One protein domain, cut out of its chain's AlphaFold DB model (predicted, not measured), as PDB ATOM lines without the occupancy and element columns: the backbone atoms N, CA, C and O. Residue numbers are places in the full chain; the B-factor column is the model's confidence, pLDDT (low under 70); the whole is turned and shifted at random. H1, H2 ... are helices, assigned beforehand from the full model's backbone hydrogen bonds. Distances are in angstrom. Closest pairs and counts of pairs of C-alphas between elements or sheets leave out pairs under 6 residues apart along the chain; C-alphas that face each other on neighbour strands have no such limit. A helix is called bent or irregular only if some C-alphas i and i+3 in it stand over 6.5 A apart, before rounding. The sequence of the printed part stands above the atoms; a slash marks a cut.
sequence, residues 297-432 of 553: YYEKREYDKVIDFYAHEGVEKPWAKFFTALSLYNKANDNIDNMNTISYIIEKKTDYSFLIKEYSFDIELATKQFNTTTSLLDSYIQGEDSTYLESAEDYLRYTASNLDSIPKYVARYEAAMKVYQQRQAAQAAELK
ATOM      1  N   TYR A 297     110.447 -29.955  29.807       96.56
ATOM      2  CA  TYR A 297     110.137 -29.428  28.474       96.56
ATOM      3  C   TYR A 297     109.425 -30.463  27.605       96.56
ATOM      4  O   TYR A 297     108.504 -30.103  26.869       96.56
ATOM      5  N   TYR A 298     109.807 -31.736  27.720       96.00
ATOM      6  CA  TYR A 298     109.169 -32.826  26.991       96.00
ATOM      7  C   TYR A 298     107.689 -32.959  27.370       96.00
ATOM      8  O   TYR A 298     106.831 -32.936  26.490       96.00
ATOM      9  N   GLU A 299     107.377 -32.968  28.666       94.81
ATOM     10  CA  GLU A 299     106.001 -33.060  29.187       94.81
ATOM     11  C   GLU A 299     105.119 -31.874  28.772       94.81
ATOM     12  O   GLU A 299     103.907 -32.003  28.610       94.81
ATOM     13  N   LYS A 300     105.729 -30.703  28.563       95.00
ATOM     14  CA  LYS A 300     105.054 -29.499  28.054       95.00
ATOM     15  C   LYS A 300     104.941 -29.465  26.527       95.00
ATOM     16  O   LYS A 300     104.436 -28.482  25.986       95.00
ATOM     17  N   ARG A 301     105.412 -30.509  25.833       95.12
ATOM     18  CA  ARG A 301     105.506 -30.597  24.364       95.12
ATOM     19  C   ARG A 301     106.379 -29.498  23.742       95.12
ATOM     20  O   ARG A 301     106.221 -29.137  22.579       95.12
ATOM     21  N   GLU A 302     107.339 -28.962  24.496       95.88
ATOM     22  CA  GLU A 302     108.284 -27.935  24.042       95.88
ATOM     23  C   GLU A 302     109.522 -28.582  23.392       95.88
ATOM     24  O   GLU A 302     110.661 -28.354  23.803       95.88
ATOM     25  N   TYR A 303     109.302 -29.411  22.366       95.56
ATOM     26  CA  TYR A 303     110.308 -30.322  21.797       95.56
ATOM     27  C   TYR A 303     111.601 -29.643  21.319       95.56
ATOM     28  O   TYR A 303     112.678 -30.219  21.449       95.56
ATOM     29  N   ASP A 304     111.534 -28.408  20.814       93.31
ATOM     30  CA  ASP A 304     112.740 -27.663  20.423       93.31
ATOM     31  C   ASP A 304     113.636 -27.337  21.624       93.31
ATOM     32  O   ASP A 304     114.857 -27.430  21.522       93.31
ATOM     33  N   LYS A 305     113.042 -27.022  22.783       95.69
ATOM     34  CA  LYS A 305     113.799 -26.772  24.016       95.69
ATOM     35  C   LYS A 305     114.386 -28.055  24.590       95.69
ATOM     36  O   LYS A 305     115.457 -28.006  25.183       95.69
ATOM     37  N   VAL A 306     113.718 -29.197  24.404       96.00
ATOM     38  CA  VAL A 306     114.266 -30.509  24.782       96.00
ATOM     39  C   VAL A 306     115.553 -30.781  24.007       96.00
ATOM     40  O   VAL A 306     116.579 -31.094  24.608       96.00
ATOM     41  N   ILE A 307     115.500 -30.625  22.680       88.88
ATOM     42  CA  ILE A 307     116.645 -30.852  21.790       88.88
ATOM     43  C   ILE A 307     117.788 -29.891  22.138       88.88
ATOM     44  O   ILE A 307     118.927 -30.329  22.268       88.88
ATOM     45  N   ASP A 308     117.494 -28.604  22.333       90.31
ATOM     46  CA  ASP A 308     118.502 -27.602  22.697       90.31
ATOM     47  C   ASP A 308     119.152 -27.892  24.060       90.31
ATOM     48  O   ASP A 308     120.379 -27.894  24.179       90.31
ATOM     49  N   PHE A 309     118.345 -28.227  25.070       92.81
ATOM     50  CA  PHE A 309     118.832 -28.564  26.407       92.81
ATOM     51  C   PHE A 309     119.764 -29.779  26.381       92.81
ATOM     52  O   PHE A 309     120.876 -29.719  26.910       92.81
ATOM     53  N   TYR A 310     119.354 -30.876  25.739       92.06
ATOM     54  CA  TYR A 310     120.158 -32.099  25.669       92.06
ATOM     55  C   TYR A 310     121.317 -32.026  24.668       92.06
ATOM     56  O   TYR A 310     122.217 -32.857  24.740       92.06
ATOM     57  N   ALA A 311     121.361 -31.028  23.783       81.12
ATOM     58  CA  ALA A 311     122.526 -30.760  22.940       81.12
ATOM     59  C   ALA A 311     123.646 -29.997  23.673       81.12
ATOM     60  O   ALA A 311     124.792 -30.033  23.224       81.12
ATOM     61  N   HIS A 312     123.335 -29.321  24.786       82.00
ATOM     62  CA  HIS A 312     124.282 -28.452  25.491       82.00
ATOM     63  C   HIS A 312     124.454 -28.829  26.967       82.00
ATOM     64  O   HIS A 312     125.519 -29.284  27.375       82.00
ATOM     65  N   GLU A 313     123.417 -28.639  27.783       79.38
ATOM     66  CA  GLU A 313     123.487 -28.778  29.244       79.38
ATOM     67  C   GLU A 313     123.302 -30.229  29.706       79.38
ATOM     68  O   GLU A 313     123.924 -30.672  30.673       79.38
ATOM     69  N   GLY A 314     122.442 -30.977  29.014       74.31
ATOM     70  CA  GLY A 314     122.061 -32.343  29.370       74.31
ATOM     71  C   GLY A 314     122.799 -33.439  28.601       74.31
ATOM     72  O   GLY A 314     122.482 -34.604  28.807       74.31
ATOM     73  N   VAL A 315     123.747 -33.106  27.721       78.62
ATOM     74  CA  VAL A 315     124.310 -34.044  26.724       78.62
ATOM     75  C   VAL A 315     124.946 -35.301  27.323       78.62
ATOM     76  O   VAL A 315     124.812 -36.388  26.768       78.62
ATOM     77  N   GLU A 316     125.570 -35.175  28.495       83.44
ATOM     78  CA  GLU A 316     126.228 -36.286  29.198       83.44
ATOM     79  C   GLU A 316     125.242 -37.179  29.977       83.44
ATOM     80  O   GLU A 316     125.645 -38.158  30.607       83.44
ATOM     81  N   LYS A 317     123.946 -36.840  30.008       87.81
ATOM     82  CA  LYS A 317     122.948 -37.644  30.721       87.81
ATOM     83  C   LYS A 317     122.636 -38.918  29.934       87.81
ATOM     84  O   LYS A 317     122.424 -38.847  28.723       87.81
ATOM     85  N   PRO A 318     122.502 -40.075  30.605       86.06
ATOM     86  CA  PRO A 318     122.273 -41.332  29.900       86.06
ATOM     87  C   PRO A 318     120.946 -41.358  29.113       86.06
ATOM     88  O   PRO A 318     120.887 -41.914  28.019       86.06
ATOM     89  N   TRP A 319     119.914 -40.662  29.601       90.81
ATOM     90  CA  TRP A 319     118.605 -40.509  28.948       90.81
ATOM     91  C   TRP A 319     118.524 -39.361  27.923       90.81
ATOM     92  O   TRP A 319     117.471 -39.155  27.320       90.81
ATOM     93  N   ALA A 320     119.600 -38.600  27.695       92.00
ATOM     94  CA  ALA A 320     119.580 -37.449  26.783       92.00
ATOM     95  C   ALA A 320     119.225 -37.852  25.347       92.00
ATOM     96  O   ALA A 320     118.402 -37.212  24.685       92.00
ATOM     97  N   LYS A 321     119.814 -38.962  24.882       92.19
ATOM     98  CA  LYS A 321     119.551 -39.535  23.555       92.19
ATOM     99  C   LYS A 321     118.089 -39.934  23.406       92.19
ATOM    100  O   LYS A 321     117.491 -39.628  22.380       92.19
ATOM    101  N   PHE A 322     117.520 -40.544  24.444       95.50
ATOM    102  CA  PHE A 322     116.125 -40.964  24.476       95.50
ATOM    103  C   PHE A 322     115.178 -39.771  24.296       95.50
ATOM    104  O   PHE A 322     114.478 -39.689  23.292       95.50
ATOM    105  N   PHE A 323     115.215 -38.777  25.187       95.81
ATOM    106  CA  PHE A 323     114.295 -37.635  25.096       95.81
ATOM    107  C   PHE A 323     114.505 -36.772  23.843       95.81
ATOM    108  O   PHE A 323     113.538 -36.241  23.289       95.81
ATOM    109  N   THR A 324     115.743 -36.666  23.348       94.56
ATOM    110  CA  THR A 324     116.021 -36.016  22.056       94.56
ATOM    111  C   THR A 324     115.366 -36.784  20.908       94.56
ATOM    112  O   THR A 324     114.721 -36.181  20.049       94.56
ATOM    113  N   ALA A 325     115.470 -38.117  20.909       95.44
ATOM    114  CA  ALA A 325     114.869 -38.967  19.891       95.44
ATOM    115  C   ALA A 325     113.337 -38.883  19.884       95.44
ATOM    116  O   ALA A 325     112.757 -38.723  18.809       95.44
ATOM    117  N   LEU A 326     112.684 -38.930  21.053       97.56
ATOM    118  CA  LEU A 326     111.224 -38.789  21.144       97.56
ATOM    119  C   LEU A 326     110.754 -37.387  20.748       97.56
ATOM    120  O   LEU A 326     109.706 -37.235  20.126       97.56
ATOM    121  N   SER A 327     111.534 -36.349  21.047       97.38
ATOM    122  CA  SER A 327     111.217 -34.985  20.606       97.38
ATOM    123  C   SER A 327     111.267 -34.862  19.081       97.38
ATOM    124  O   SER A 327     110.363 -34.291  18.472       97.38
ATOM    125  N   LEU A 328     112.284 -35.449  18.442       94.00
ATOM    126  CA  LEU A 328     112.379 -35.515  16.980       94.00
ATOM    127  C   LEU A 328     111.264 -36.370  16.367       94.00
ATOM    128  O   LEU A 328     110.703 -35.974  15.348       94.00
ATOM    129  N   TYR A 329     110.908 -37.486  17.010       97.81
ATOM    130  CA  TYR A 329     109.801 -38.344  16.594       97.81
ATOM    131  C   TYR A 329     108.482 -37.570  16.560       97.81
ATOM    132  O   TYR A 329     107.808 -37.560  15.534       97.81
ATOM    133  N   ASN A 330     108.132 -36.885  17.655       97.00
ATOM    134  CA  ASN A 330     106.880 -36.135  17.742       97.00
ATOM    135  C   ASN A 330     106.836 -35.004  16.703       97.00
ATOM    136  O   ASN A 330     105.857 -34.882  15.972       97.00
ATOM    137  N   LYS A 331     107.934 -34.250  16.539       94.50
ATOM    138  CA  LYS A 331     108.032 -33.218  15.490       94.50
ATOM    139  C   LYS A 331     107.875 -33.792  14.078       94.50
ATOM    140  O   LYS A 331     107.259 -33.156  13.222       94.50
ATOM    141  N   ALA A 332     108.430 -34.973  13.810       91.81
ATOM    142  CA  ALA A 332     108.269 -35.641  12.524       91.81
ATOM    143  C   ALA A 332     106.821 -36.106  12.314       91.81
ATOM    144  O   ALA A 332     106.264 -35.915  11.233       91.81
ATOM    145  N   ASN A 333     106.192 -36.649  13.357       95.56
ATOM    146  CA  ASN A 333     104.808 -37.104  13.316       95.56
ATOM    147  C   ASN A 333     103.825 -35.947  13.066       95.56
ATOM    148  O   ASN A 333     102.956 -36.084  12.211       95.56
ATOM    149  N   ASP A 334     104.034 -34.776  13.677       93.06
ATOM    150  CA  ASP A 334     103.221 -33.573  13.425       93.06
ATOM    151  C   ASP A 334     103.195 -33.186  11.932       93.06
ATOM    152  O   ASP A 334     102.164 -32.785  11.388       93.06
ATOM    153  N   ASN A 335     104.320 -33.342  11.224       91.25
ATOM    154  CA  ASN A 335     104.386 -33.086   9.782       91.25
ATOM    155  C   ASN A 335     103.553 -34.101   8.979       91.25
ATOM    156  O   ASN A 335     102.857 -33.726   8.029       91.25
ATOM    157  N   ILE A 336     103.601 -35.379   9.364       92.94
ATOM    158  CA  ILE A 336     102.802 -36.443   8.742       92.94
ATOM    159  C   ILE A 336     101.310 -36.215   8.992       92.94
ATOM    160  O   ILE A 336     100.510 -36.287   8.051       92.94
ATOM    161  N   ASP A 337     100.936 -35.881  10.223       94.88
ATOM    162  CA  ASP A 337      99.553 -35.632  10.620       94.88
ATOM    163  C   ASP A 337      98.978 -34.407   9.907       94.88
ATOM    164  O   ASP A 337      97.862 -34.472   9.380       94.88
ATOM    165  N   ASN A 338      99.752 -33.328   9.765       92.38
ATOM    166  CA  ASN A 338      99.350 -32.151   8.993       92.38
ATOM    167  C   ASN A 338      99.087 -32.493   7.516       92.38
ATOM    168  O   ASN A 338      98.047 -32.116   6.963       92.38
ATOM    169  N   MET A 339      99.976 -33.254   6.866       93.75
ATOM    170  CA  MET A 339      99.784 -33.694   5.475       93.75
ATOM    171  C   MET A 339      98.537 -34.583   5.318       93.75
ATOM    172  O   MET A 339      97.731 -34.406   4.390       93.75
ATOM    173  N   ASN A 340      98.352 -35.541   6.227       95.12
ATOM    174  CA  ASN A 340      97.199 -36.438   6.229       95.12
ATOM    175  C   ASN A 340      95.888 -35.684   6.494       95.12
ATOM    176  O   ASN A 340      94.878 -35.969   5.843       95.12
ATOM    177  N   THR A 341      95.913 -34.686   7.376       95.00
ATOM    178  CA  THR A 341      94.778 -33.806   7.685       95.00
ATOM    179  C   THR A 341      94.353 -33.014   6.459       95.00
ATOM    180  O   THR A 341      93.174 -33.023   6.100       95.00
ATOM    181  N   ILE A 342      95.302 -32.410   5.738       92.56
ATOM    182  CA  ILE A 342      95.009 -31.708   4.480       92.56
ATOM    183  C   ILE A 342      94.370 -32.663   3.467       92.56
ATOM    184  O   ILE A 342      93.331 -32.344   2.879       92.56
ATOM    185  N   SER A 343      94.947 -33.856   3.297       95.06
ATOM    186  CA  SER A 343      94.420 -34.877   2.381       95.06
ATOM    187  C   SER A 343      92.977 -35.251   2.736       95.06
ATOM    188  O   SER A 343      92.094 -35.245   1.878       95.06
ATOM    189  N   TYR A 344      92.705 -35.496   4.021       95.06
ATOM    190  CA  TYR A 344      91.370 -35.809   4.526       95.06
ATOM    191  C   TYR A 344      90.368 -34.669   4.296       95.06
ATOM    192  O   TYR A 344      89.249 -34.927   3.838       95.06
ATOM    193  N   ILE A 345      90.756 -33.415   4.556       93.50
ATOM    194  CA  ILE A 345      89.893 -32.246   4.331       93.50
ATOM    195  C   ILE A 345      89.463 -32.181   2.863       93.50
ATOM    196  O   ILE A 345      88.272 -32.071   2.563       93.50
ATOM    197  N   ILE A 346      90.414 -32.328   1.940       92.44
ATOM    198  CA  ILE A 346      90.147 -32.299   0.499       92.44
ATOM    199  C   ILE A 346      89.217 -33.443   0.071       92.44
ATOM    200  O   ILE A 346      88.309 -33.247  -0.745       92.44
ATOM    201  N   GLU A 347      89.446 -34.649   0.585       93.00
ATOM    202  CA  GLU A 347      88.722 -35.854   0.181       93.00
ATOM    203  C   GLU A 347      87.302 -35.927   0.756       93.00
ATOM    204  O   GLU A 347      86.386 -36.371   0.060       93.00
ATOM    205  N   LYS A 348      87.122 -35.537   2.025       93.38
ATOM    206  CA  LYS A 348      85.923 -35.860   2.819       93.38
ATOM    207  C   LYS A 348      85.201 -34.652   3.405       93.38
ATOM    208  O   LYS A 348      84.023 -34.771   3.734       93.38
ATOM    209  N   LYS A 349      85.875 -33.512   3.567       90.56
ATOM    210  CA  LYS A 349      85.354 -32.343   4.296       90.56
ATOM    211  C   LYS A 349      85.548 -31.068   3.478       90.56
ATOM    212  O   LYS A 349      86.134 -30.095   3.942       90.56
ATOM    213  N   THR A 350      85.034 -31.058   2.251       82.31
ATOM    214  CA  THR A 350      85.264 -29.972   1.284       82.31
ATOM    215  C   THR A 350      84.846 -28.592   1.782       82.31
ATOM    216  O   THR A 350      85.490 -27.608   1.424       82.31
ATOM    217  N   ASP A 351      83.835 -28.511   2.646       87.44
ATOM    218  CA  ASP A 351      83.362 -27.249   3.232       87.44
ATOM    219  C   ASP A 351      84.385 -26.625   4.199       87.44
ATOM    220  O   ASP A 351      84.373 -25.421   4.437       87.44
ATOM    221  N   TYR A 352      85.336 -27.428   4.678       87.88
ATOM    222  CA  TYR A 352      86.434 -27.018   5.552       87.88
ATOM    223  C   TYR A 352      87.728 -26.715   4.785       87.88
ATOM    224  O   TYR A 352      88.778 -26.515   5.389       87.88
ATOM    225  N   SER A 353      87.679 -26.622   3.450       85.88
ATOM    226  CA  SER A 353      88.866 -26.348   2.621       85.88
ATOM    227  C   SER A 353      89.591 -25.044   2.979       85.88
ATOM    228  O   SER A 353      90.756 -24.879   2.628       85.88
ATOM    229  N   PHE A 354      88.925 -24.104   3.657       84.56
ATOM    230  CA  PHE A 354      89.540 -22.858   4.117       84.56
ATOM    231  C   PHE A 354      90.596 -23.071   5.212       84.56
ATOM    232  O   PHE A 354      91.466 -22.214   5.344       84.56
ATOM    233  N   LEU A 355      90.544 -24.192   5.946       88.69
ATOM    234  CA  LEU A 355      91.506 -24.550   6.994       88.69
ATOM    235  C   LEU A 355      92.829 -25.078   6.428       88.69
ATOM    236  O   LEU A 355      93.831 -25.064   7.125       88.69
ATOM    237  N   ILE A 356      92.877 -25.507   5.160       87.75
ATOM    238  CA  ILE A 356      94.091 -26.088   4.552       87.75
ATOM    239  C   ILE A 356      95.303 -25.151   4.691       87.75
ATOM    240  O   ILE A 356      96.414 -25.615   4.908       87.75
ATOM    241  N   LYS A 357      95.085 -23.831   4.611       86.75
ATOM    242  CA  LYS A 357      96.134 -22.802   4.741       86.75
ATOM    243  C   LYS A 357      96.744 -22.692   6.148       86.75
ATOM    244  O   LYS A 357      97.739 -21.996   6.304       86.75
ATOM    245  N   GLU A 358      96.096 -23.271   7.154       89.00
ATOM    246  CA  GLU A 358      96.522 -23.219   8.558       89.00
ATOM    247  C   GLU A 358      97.499 -24.351   8.892       89.00
ATOM    248  O   GLU A 358      98.196 -24.288   9.899       89.00
ATOM    249  N   TYR A 359      97.597 -25.351   8.014       87.25
ATOM    250  CA  TYR A 359      98.500 -26.479   8.160       87.25
ATOM    251  C   TYR A 359      99.733 -26.291   7.277       87.25
ATOM    252  O   TYR A 359      99.640 -25.932   6.101       87.25
ATOM    253  N   SER A 360     100.900 -26.587   7.842       87.25
ATOM    254  CA  SER A 360     102.170 -26.630   7.118       87.25
ATOM    255  C   SER A 360     102.921 -27.895   7.493       87.25
ATOM    256  O   SER A 360     102.799 -28.374   8.621       87.25
ATOM    257  N   PHE A 361     103.659 -28.453   6.542       91.62
ATOM    258  CA  PHE A 361     104.466 -29.640   6.771       91.62
ATOM    259  C   PHE A 361     105.676 -29.669   5.833       91.62
ATOM    260  O   PHE A 361     105.648 -29.078   4.753       91.62
ATOM    261  N   ASP A 362     106.709 -30.396   6.243       91.31
ATOM    262  CA  ASP A 362     107.931 -30.677   5.497       91.31
ATOM    263  C   ASP A 362     108.280 -32.168   5.659       91.31
ATOM    264  O   ASP A 362     108.759 -32.615   6.703       91.31
ATOM    265  N   ILE A 363     107.988 -32.960   4.621       91.19
ATOM    266  CA  ILE A 363     108.188 -34.418   4.641       91.19
ATOM    267  C   ILE A 363     109.666 -34.792   4.559       91.19
ATOM    268  O   ILE A 363     110.068 -35.812   5.122       91.19
ATOM    269  N   GLU A 364     110.491 -33.982   3.895       86.62
ATOM    270  CA  GLU A 364     111.933 -34.229   3.829       86.62
ATOM    271  C   GLU A 364     112.554 -34.042   5.213       86.62
ATOM    272  O   GLU A 364     113.302 -34.903   5.690       86.62
ATOM    273  N   LEU A 365     112.172 -32.959   5.898       86.38
ATOM    274  CA  LEU A 365     112.556 -32.719   7.280       86.38
ATOM    275  C   LEU A 365     112.044 -33.829   8.204       86.38
ATOM    276  O   LEU A 365     112.841 -34.368   8.972       86.38
ATOM    277  N   ALA A 366     110.771 -34.217   8.097       84.94
ATOM    278  CA  ALA A 366     110.192 -35.297   8.898       84.94
ATOM    279  C   ALA A 366     110.936 -36.628   8.698       84.94
ATOM    280  O   ALA A 366     111.287 -37.303   9.662       84.94
ATOM    281  N   THR A 367     111.268 -36.976   7.450       86.69
ATOM    282  CA  THR A 367     112.048 -38.182   7.126       86.69
ATOM    283  C   THR A 367     113.431 -38.133   7.776       86.69
ATOM    284  O   THR A 367     113.884 -39.112   8.372       86.69
ATOM    285  N   LYS A 368     114.116 -36.983   7.708       87.44
ATOM    286  CA  LYS A 368     115.420 -36.792   8.359       87.44
ATOM    287  C   LYS A 368     115.318 -36.899   9.882       87.44
ATOM    288  O   LYS A 368     116.191 -37.503  10.506       87.44
ATOM    289  N   GLN A 369     114.275 -36.321  10.469       90.25
ATOM    290  CA  GLN A 369     114.002 -36.393  11.901       90.25
ATOM    291  C   GLN A 369     113.761 -37.840  12.342       90.25
ATOM    292  O   GLN A 369     114.453 -38.284  13.250       90.25
ATOM    293  N   PHE A 370     112.923 -38.614  11.642       95.56
ATOM    294  CA  PHE A 370     112.722 -40.041  11.929       95.56
ATOM    295  C   PHE A 370     114.009 -40.869  11.806       95.56
ATOM    296  O   PHE A 370     114.334 -41.623  12.714       95.56
ATOM    297  N   ASN A 371     114.802 -40.687  10.745       89.12
ATOM    298  CA  ASN A 371     116.095 -41.378  10.620       89.12
ATOM    299  C   ASN A 371     117.058 -41.033  11.775       89.12
ATOM    300  O   ASN A 371     117.832 -41.876  12.241       89.12
ATOM    301  N   THR A 372     117.008 -39.786  12.253       88.75
ATOM    302  CA  THR A 372     117.794 -39.345  13.412       88.75
ATOM    303  C   THR A 372     117.257 -39.970  14.702       88.75
ATOM    304  O   THR A 372     118.050 -40.450  15.506       88.75
ATOM    305  N   THR A 373     115.932 -40.039  14.875       93.81
ATOM    306  CA  THR A 373     115.266 -40.763  15.968       93.81
ATOM    307  C   THR A 373     115.722 -42.218  16.014       93.81
ATOM    308  O   THR A 373     116.191 -42.644  17.064       93.81
ATOM    309  N   THR A 374     115.674 -42.954  14.895       94.25
ATOM    310  CA  THR A 374     116.169 -44.342  14.800       94.25
ATOM    311  C   THR A 374     117.601 -44.453  15.316       94.25
ATOM    312  O   THR A 374     117.867 -45.216  16.237       94.25
ATOM    313  N   SER A 375     118.501 -43.611  14.798       92.50
ATOM    314  CA  SER A 375     119.921 -43.634  15.176       92.50
ATOM    315  C   SER A 375     120.145 -43.366  16.673       92.50
ATOM    316  O   SER A 375     121.012 -43.972  17.302       92.50
ATOM    317  N   LEU A 376     119.377 -42.440  17.254       91.94
ATOM    318  CA  LEU A 376     119.478 -42.085  18.670       91.94
ATOM    319  C   LEU A 376     118.875 -43.156  19.586       91.94
ATOM    320  O   LEU A 376     119.472 -43.439  20.625       91.94
ATOM    321  N   LEU A 377     117.742 -43.757  19.208       95.19
ATOM    322  CA  LEU A 377     117.119 -44.853  19.957       95.19
ATOM    323  C   LEU A 377     117.993 -46.107  19.927       95.19
ATOM    324  O   LEU A 377     118.262 -46.655  20.989       95.19
ATOM    325  N   ASP A 378     118.529 -46.491  18.764       94.31
ATOM    326  CA  ASP A 378     119.488 -47.600  18.656       94.31
ATOM    327  C   ASP A 378     120.698 -47.372  19.571       94.31
ATOM    328  O   ASP A 378     121.142 -48.273  20.285       94.31
ATOM    329  N   SER A 379     121.217 -46.139  19.596       91.56
ATOM    330  CA  SER A 379     122.335 -45.788  20.470       91.56
ATOM    331  C   SER A 379     121.970 -45.778  21.957       91.56
ATOM    332  O   SER A 379     122.844 -46.049  22.779       91.56
ATOM    333  N   TYR A 380     120.729 -45.439  22.314       94.06
ATOM    334  CA  TYR A 380     120.240 -45.509  23.693       94.06
ATOM    335  C   TYR A 380     120.072 -46.965  24.146       94.06
ATOM    336  O   TYR A 380     120.584 -47.323  25.199       94.06
ATOM    337  N   ILE A 381     119.457 -47.813  23.314       94.75
ATOM    338  CA  ILE A 381     119.237 -49.249  23.569       94.75
ATOM    339  C   ILE A 381     120.562 -49.996  23.789       94.75
ATOM    340  O   ILE A 381     120.644 -50.896  24.618       94.75
ATOM    341  N   GLN A 382     121.619 -49.617  23.062       92.44
ATOM    342  CA  GLN A 382     122.967 -50.179  23.228       92.44
ATOM    343  C   GLN A 382     123.750 -49.581  24.414       92.44
ATOM    344  O   GLN A 382     124.885 -49.990  24.664       92.44
ATOM    345  N   GLY A 383     123.196 -48.569  25.085       86.94
ATOM    346  CA  GLY A 383     123.822 -47.866  26.200       86.94
ATOM    347  C   GLY A 383     123.691 -48.596  27.539       86.94
ATOM    348  O   GLY A 383     123.199 -49.716  27.626       86.94
ATOM    349  N   GLU A 384     124.154 -47.940  28.605       78.44
ATOM    350  CA  GLU A 384     124.156 -48.508  29.964       78.44
ATOM    351  C   GLU A 384     122.852 -48.249  30.744       78.44
ATOM    352  O   GLU A 384     122.593 -48.922  31.738       78.44
ATOM    353  N   ASP A 385     122.030 -47.283  30.322       86.69
ATOM    354  CA  ASP A 385     120.760 -46.954  30.980       86.69
ATOM    355  C   ASP A 385     119.592 -47.691  30.330       86.69
ATOM    356  O   ASP A 385     119.287 -47.489  29.158       86.69
ATOM    357  N   SER A 386     118.918 -48.520  31.125       88.94
ATOM    358  CA  SER A 386     117.773 -49.322  30.705       88.94
ATOM    359  C   SER A 386     116.431 -48.753  31.170       88.94
ATOM    360  O   SER A 386     115.412 -49.408  30.969       88.94
ATOM    361  N   THR A 387     116.406 -47.570  31.801       91.38
ATOM    362  CA  THR A 387     115.193 -46.996  32.420       91.38
ATOM    363  C   THR A 387     114.021 -46.919  31.443       91.38
ATOM    364  O   THR A 387     112.884 -47.143  31.836       91.38
ATOM    365  N   TYR A 388     114.291 -46.613  30.171       92.88
ATOM    366  CA  TYR A 388     113.265 -46.457  29.140       92.88
ATOM    367  C   TYR A 388     113.408 -47.461  27.994       92.88
ATOM    368  O   TYR A 388     113.026 -47.160  26.863       92.88
ATOM    369  N   LEU A 389     114.000 -48.630  28.254       94.19
ATOM    370  CA  LEU A 389     114.341 -49.599  27.211       94.19
ATOM    371  C   LEU A 389     113.112 -50.041  26.400       94.19
ATOM    372  O   LEU A 389     113.123 -49.925  25.178       94.19
ATOM    373  N   GLU A 390     112.033 -50.451  27.071       93.88
ATOM    374  CA  GLU A 390     110.793 -50.888  26.412       93.88
ATOM    375  C   GLU A 390     110.179 -49.766  25.558       93.88
ATOM    376  O   GLU A 390     109.878 -49.951  24.380       93.88
ATOM    377  N   SER A 391     110.091 -48.553  26.115       94.94
ATOM    378  CA  SER A 391     109.614 -47.385  25.366       94.94
ATOM    379  C   SER A 391     110.505 -47.075  24.159       94.94
ATOM    380  O   SER A 391     110.003 -46.740  23.089       94.94
ATOM    381  N   ALA A 392     111.826 -47.186  24.292       95.94
ATOM    382  CA  ALA A 392     112.743 -46.941  23.186       95.94
ATOM    383  C   ALA A 392     112.530 -47.953  22.050       95.94
ATOM    384  O   ALA A 392     112.484 -47.559  20.883       95.94
ATOM    385  N   GLU A 393     112.341 -49.230  22.382       96.31
ATOM    386  CA  GLU A 393     112.026 -50.281  21.413       96.31
ATOM    387  C   GLU A 393     110.675 -50.043  20.724       96.31
ATOM    388  O   GLU A 393     110.556 -50.233  19.511       96.31
ATOM    389  N   ASP A 394     109.656 -49.599  21.461       96.81
ATOM    390  CA  ASP A 394     108.339 -49.264  20.911       96.81
ATOM    391  C   ASP A 394     108.416 -48.117  19.905       96.81
ATOM    392  O   ASP A 394     107.989 -48.259  18.754       96.81
ATOM    393  N   TYR A 395     109.038 -47.004  20.295       97.06
ATOM    394  CA  TYR A 395     109.206 -45.850  19.416       97.06
ATOM    395  C   TYR A 395     110.102 -46.155  18.214       97.06
ATOM    396  O   TYR A 395     109.880 -45.597  17.136       97.06
ATOM    397  N   LEU A 396     111.065 -47.073  18.336       96.69
ATOM    398  CA  LEU A 396     111.856 -47.550  17.202       96.69
ATOM    399  C   LEU A 396     110.971 -48.285  16.180       96.69
ATOM    400  O   LEU A 396     111.045 -47.999  14.981       96.69
ATOM    401  N   ARG A 397     110.072 -49.167  16.643       97.62
ATOM    402  CA  ARG A 397     109.095 -49.855  15.777       97.62
ATOM    403  C   ARG A 397     108.117 -48.875  15.129       97.62
ATOM    404  O   ARG A 397     107.857 -48.983  13.929       97.62
ATOM    405  N   TYR A 398     107.604 -47.901  15.883       97.31
ATOM    406  CA  TYR A 398     106.712 -46.869  15.344       97.31
ATOM    407  C   TYR A 398     107.412 -45.997  14.299       97.31
ATOM    408  O   TYR A 398     106.849 -45.723  13.241       97.31
ATOM    409  N   THR A 399     108.666 -45.615  14.552       97.38
ATOM    410  CA  THR A 399     109.491 -44.844  13.611       97.38
ATOM    411  C   THR A 399     109.678 -45.594  12.294       97.38
ATOM    412  O   THR A 399     109.453 -45.018  11.229       97.38
ATOM    413  N   ALA A 400     110.020 -46.886  12.350       96.69
ATOM    414  CA  ALA A 400     110.163 -47.721  11.157       96.69
ATOM    415  C   ALA A 400     108.847 -47.817  10.365       96.69
ATOM    416  O   ALA A 400     108.828 -47.583   9.158       96.69
ATOM    417  N   SER A 401     107.727 -48.070  11.052       96.81
ATOM    418  CA  SER A 401     106.407 -48.137  10.414       96.81
ATOM    419  C   SER A 401     106.004 -46.818   9.742       96.81
ATOM    420  O   SER A 401     105.432 -46.831   8.645       96.81
ATOM    421  N   ASN A 402     106.323 -45.681  10.368       95.12
ATOM    422  CA  ASN A 402     106.093 -44.363   9.791       95.12
ATOM    423  C   ASN A 402     106.947 -44.138   8.543       95.12
ATOM    424  O   ASN A 402     106.391 -43.790   7.502       95.12
ATOM    425  N   LEU A 403     108.258 -44.398   8.608       95.56
ATOM    426  CA  LEU A 403     109.169 -44.285   7.462       95.56
ATOM    427  C   LEU A 403     108.686 -45.107   6.257       95.56
ATOM    428  O   LEU A 403     108.609 -44.576   5.147       95.56
ATOM    429  N   ASP A 404     108.267 -46.354   6.482       97.12
ATOM    430  CA  ASP A 404     107.718 -47.230   5.438       97.12
ATOM    431  C   ASP A 404     106.403 -46.696   4.842       97.12
ATOM    432  O   ASP A 404     106.087 -46.926   3.670       97.12
ATOM    433  N   SER A 405     105.620 -45.962   5.637       96.50
ATOM    434  CA  SER A 405     104.311 -45.437   5.242       96.50
ATOM    435  C   SER A 405     104.379 -44.079   4.534       96.50
ATOM    436  O   SER A 405     103.444 -43.740   3.800       96.50
ATOM    437  N   ILE A 406     105.472 -43.316   4.681       92.88
ATOM    438  CA  ILE A 406     105.643 -41.986   4.065       92.88
ATOM    439  C   ILE A 406     105.316 -41.979   2.563       92.88
ATOM    440  O   ILE A 406     104.493 -41.153   2.158       92.88
ATOM    441  N   PRO A 407     105.846 -42.889   1.715       96.50
ATOM    442  CA  PRO A 407     105.561 -42.864   0.278       96.50
ATOM    443  C   PRO A 407     104.067 -42.982  -0.038       96.50
ATOM    444  O   PRO A 407     103.554 -42.325  -0.946       96.50
ATOM    445  N   LYS A 408     103.341 -43.792   0.743       96.88
ATOM    446  CA  LYS A 408     101.891 -43.957   0.605       96.88
ATOM    447  C   LYS A 408     101.151 -42.676   0.984       96.88
ATOM    448  O   LYS A 408     100.202 -42.302   0.292       96.88
ATOM    449  N   TYR A 409     101.559 -42.012   2.062       93.75
ATOM    450  CA  TYR A 409     100.938 -40.760   2.492       93.75
ATOM    451  C   TYR A 409     101.203 -39.617   1.505       93.75
ATOM    452  O   TYR A 409     100.266 -38.900   1.152       93.75
ATOM    453  N   VAL A 410     102.424 -39.517   0.972       93.44
ATOM    454  CA  VAL A 410     102.780 -38.550  -0.081       93.44
ATOM    455  C   VAL A 410     101.933 -38.775  -1.332       93.44
ATOM    456  O   VAL A 410     101.288 -37.844  -1.811       93.44
ATOM    457  N   ALA A 411     101.831 -40.017  -1.818       96.12
ATOM    458  CA  ALA A 411     101.023 -40.330  -2.997       96.12
ATOM    459  C   ALA A 411      99.535 -39.975  -2.808       96.12
ATOM    460  O   ALA A 411      98.886 -39.462  -3.725       96.12
ATOM    461  N   ARG A 412      98.983 -40.218  -1.610       97.19
ATOM    462  CA  ARG A 412      97.612 -39.815  -1.264       97.19
ATOM    463  C   ARG A 412      97.457 -38.294  -1.289       97.19
ATOM    464  O   ARG A 412      96.512 -37.801  -1.903       97.19
ATOM    465  N   TYR A 413      98.380 -37.567  -0.663       95.56
ATOM    466  CA  TYR A 413      98.365 -36.107  -0.636       95.56
ATOM    467  C   TYR A 413      98.443 -35.508  -2.041       95.56
ATOM    468  O   TYR A 413      97.626 -34.658  -2.395       95.56
ATOM    469  N   GLU A 414      99.355 -35.989  -2.884       94.75
ATOM    470  CA  GLU A 414      99.486 -35.532  -4.270       94.75
ATOM    471  C   GLU A 414      98.201 -35.774  -5.075       94.75
ATOM    472  O   GLU A 414      97.728 -34.890  -5.801       94.75
ATOM    473  N   ALA A 415      97.588 -36.951  -4.914       95.62
ATOM    474  CA  ALA A 415      96.311 -37.269  -5.541       95.62
ATOM    475  C   ALA A 415      95.191 -36.331  -5.059       95.62
ATOM    476  O   ALA A 415      94.436 -35.797  -5.880       95.62
ATOM    477  N   ALA A 416      95.106 -36.082  -3.749       94.12
ATOM    478  CA  ALA A 416      94.146 -35.155  -3.164       94.12
ATOM    479  C   ALA A 416      94.359 -33.729  -3.699       94.12
ATOM    480  O   ALA A 416      93.422 -33.104  -4.201       94.12
ATOM    481  N   MET A 417      95.595 -33.228  -3.705       91.88
ATOM    482  CA  MET A 417      95.922 -31.892  -4.204       91.88
ATOM    483  C   MET A 417      95.575 -31.707  -5.679       91.88
ATOM    484  O   MET A 417      95.052 -30.655  -6.058       91.88
ATOM    485  N   LYS A 418      95.771 -32.732  -6.513       93.75
ATOM    486  CA  LYS A 418      95.341 -32.697  -7.917       93.75
ATOM    487  C   LYS A 418      93.828 -32.505  -8.039       93.75
ATOM    488  O   LYS A 418      93.373 -31.681  -8.832       93.75
ATOM    489  N   VAL A 419      93.046 -33.222  -7.230       90.88
ATOM    490  CA  VAL A 419      91.584 -33.058  -7.172       90.88
ATOM    491  C   VAL A 419      91.212 -31.658  -6.678       90.88
ATOM    492  O   VAL A 419      90.323 -31.015  -7.241       90.88
ATOM    493  N   TYR A 420      91.902 -31.156  -5.657       90.56
ATOM    494  CA  TYR A 420      91.663 -29.826  -5.102       90.56
ATOM    495  C   TYR A 420      91.894 -28.715  -6.136       90.56
ATOM    496  O   TYR A 420      91.024 -27.867  -6.341       90.56
ATOM    497  N   GLN A 421      93.011 -28.770  -6.864       89.69
ATOM    498  CA  GLN A 421      93.334 -27.826  -7.938       89.69
ATOM    499  C   GLN A 421      92.311 -27.877  -9.081       89.69
ATOM    500  O   GLN A 421      91.877 -26.833  -9.571       89.69
ATOM    501  N   GLN A 422      91.871 -29.076  -9.479       89.69
ATOM    502  CA  GLN A 422      90.822 -29.236 -10.493       89.69
ATOM    503  C   GLN A 422      89.503 -28.588 -10.060       89.69
ATOM    504  O   GLN A 422      88.865 -27.897 -10.857       89.69
ATOM    505  N   ARG A 423      89.103 -28.758  -8.792       86.50
ATOM    506  CA  ARG A 423      87.897 -28.121  -8.244       86.50
ATOM    507  C   ARG A 423      88.017 -26.600  -8.228       86.50
ATOM    508  O   ARG A 423      87.081 -25.930  -8.659       86.50
ATOM    509  N   GLN A 424      89.156 -26.050  -7.802       84.25
ATOM    510  CA  GLN A 424      89.378 -24.600  -7.838       84.25
ATOM    511  C   GLN A 424      89.312 -24.043  -9.267       84.25
ATOM    512  O   GLN A 424      88.646 -23.036  -9.512       84.25
ATOM    513  N   ALA A 425      89.941 -24.722 -10.229       86.12
ATOM    514  CA  ALA A 425      89.893 -24.326 -11.633       86.12
ATOM    515  C   ALA A 425      88.459 -24.366 -12.193       86.12
ATOM    516  O   ALA A 425      88.041 -23.433 -12.882       86.12
ATOM    517  N   ALA A 426      87.681 -25.400 -11.856       83.75
ATOM    518  CA  ALA A 426      86.279 -25.517 -12.254       83.75
ATOM    519  C   ALA A 426      85.405 -24.406 -11.646       83.75
ATOM    520  O   ALA A 426      84.609 -23.796 -12.358       83.75
ATOM    521  N   GLN A 427      85.588 -24.086 -10.362       81.88
ATOM    522  CA  GLN A 427      84.875 -22.990  -9.696       81.88
ATOM    523  C   GLN A 427      85.212 -21.627 -10.317       81.88
ATOM    524  O   GLN A 427      84.314 -20.827 -10.580       81.88
ATOM    525  N   ALA A 428      86.487 -21.371 -10.623       78.88
ATOM    526  CA  ALA A 428      86.908 -20.144 -11.296       78.88
ATOM    527  C   ALA A 428      86.335 -20.033 -12.723       78.88
ATOM    528  O   ALA A 428      85.943 -18.944 -13.154       78.88
ATOM    529  N   ALA A 429      86.263 -21.149 -13.458       82.31
ATOM    530  CA  ALA A 429      85.669 -21.199 -14.792       82.31
ATOM    531  C   ALA A 429      84.151 -20.955 -14.759       82.31
ATOM    532  O   ALA A 429      83.641 -20.167 -15.557       82.31
ATOM    533  N   GLU A 430      83.437 -21.566 -13.811       77.38
ATOM    534  CA  GLU A 430      81.997 -21.363 -13.633       77.38
ATOM    535  C   GLU A 430      81.681 -19.925 -13.201       77.38
ATOM    536  O   GLU A 430      80.772 -19.305 -13.750       77.38
ATOM    537  N   LEU A 431      82.480 -19.329 -12.310       71.88
ATOM    538  CA  LEU A 431      82.319 -17.922 -11.933       71.88
ATOM    539  C   LEU A 431      82.475 -16.991 -13.144       71.88
ATOM    540  O   LEU A 431      81.651 -16.096 -13.345       71.88
ATOM    541  N   LYS A 432      83.490 -17.222 -13.990       76.31
ATOM    542  CA  LYS A 432      83.657 -16.481 -15.252       76.31
ATOM    543  C   LYS A 432      82.466 -16.683 -16.185       76.31
ATOM    544  O   LYS A 432      81.981 -15.713 -16.765       76.31
TER     545      LYS A 432
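AT A GLANCE: This is residues 297 to 432 of the 553 residues of an uncharacterized protein of Prevotella sp. CAG:487 (UniProt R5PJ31). Picture a rod of helices in which H2 runs along the middle and, with H4 and H5a, forms an up-and-down bundle, each running against the one before it. H1 and H3 fold back along opposite ends of H2, and the bent H5 continues as H5b, whose residues 424 to 432 stick out. The printed part has 136 residues with five named helices, H1 to H5 in order, and no named strand: all helix. It is loose, with a radius of gyration of the C-alphas of 18.9 A and spans of 67 by 26 by 20 A.

IN THESE COORDINATES: Find C-alpha 303 at (110.308, -30.322, 21.797), where H1 begins; it runs to residue 312. H2, residues 320 to 348, spans 41.3 A. H3, residues 350 to 358, is irregular: C-alphas 351 and 354 are 7.6 A apart. H4 spans residues 363 to 381, 26.5 A. H5, residues 389 to 432, was assigned as one helix by its hydrogen bonds but is bent, with C-alphas 404 and 407 7.1 A apart. Its arms are H5a, residues 389 to 404, 22.9 A, and H5b, residues 407 to 432, 37.6 A, ending at C-alpha 432 (83.657, -16.481, -15.252).

HOW THE PARTS SIT: Start at the hub, H2. It touches H4, closest at the C-alphas of Ala 332 and Ala 366, 4.1 A. H4 and H5a form a hairpin, closest at the C-alphas of Leu 377 and Ala 392, 5.8 A. H1 and H2 form another at 24 degrees. H2 residues 336 to 347 touch H5b, closest at the C-alphas of Ser 343 and Tyr 413, 5.1 A. H1, H4, H5a and H5b have every O i to N i+4 pair within hydrogen-bond range; H2 has 24 of 25, and H3 0 of 5, with 4 of 6 O i to N i+3 pairs.

THE WHOLE: The C-alphas of Glu 384 and Lys 432 are farthest apart, 68.6 A. The printed part has no cut and no long link; no printed residue is under 70 in pLDDT.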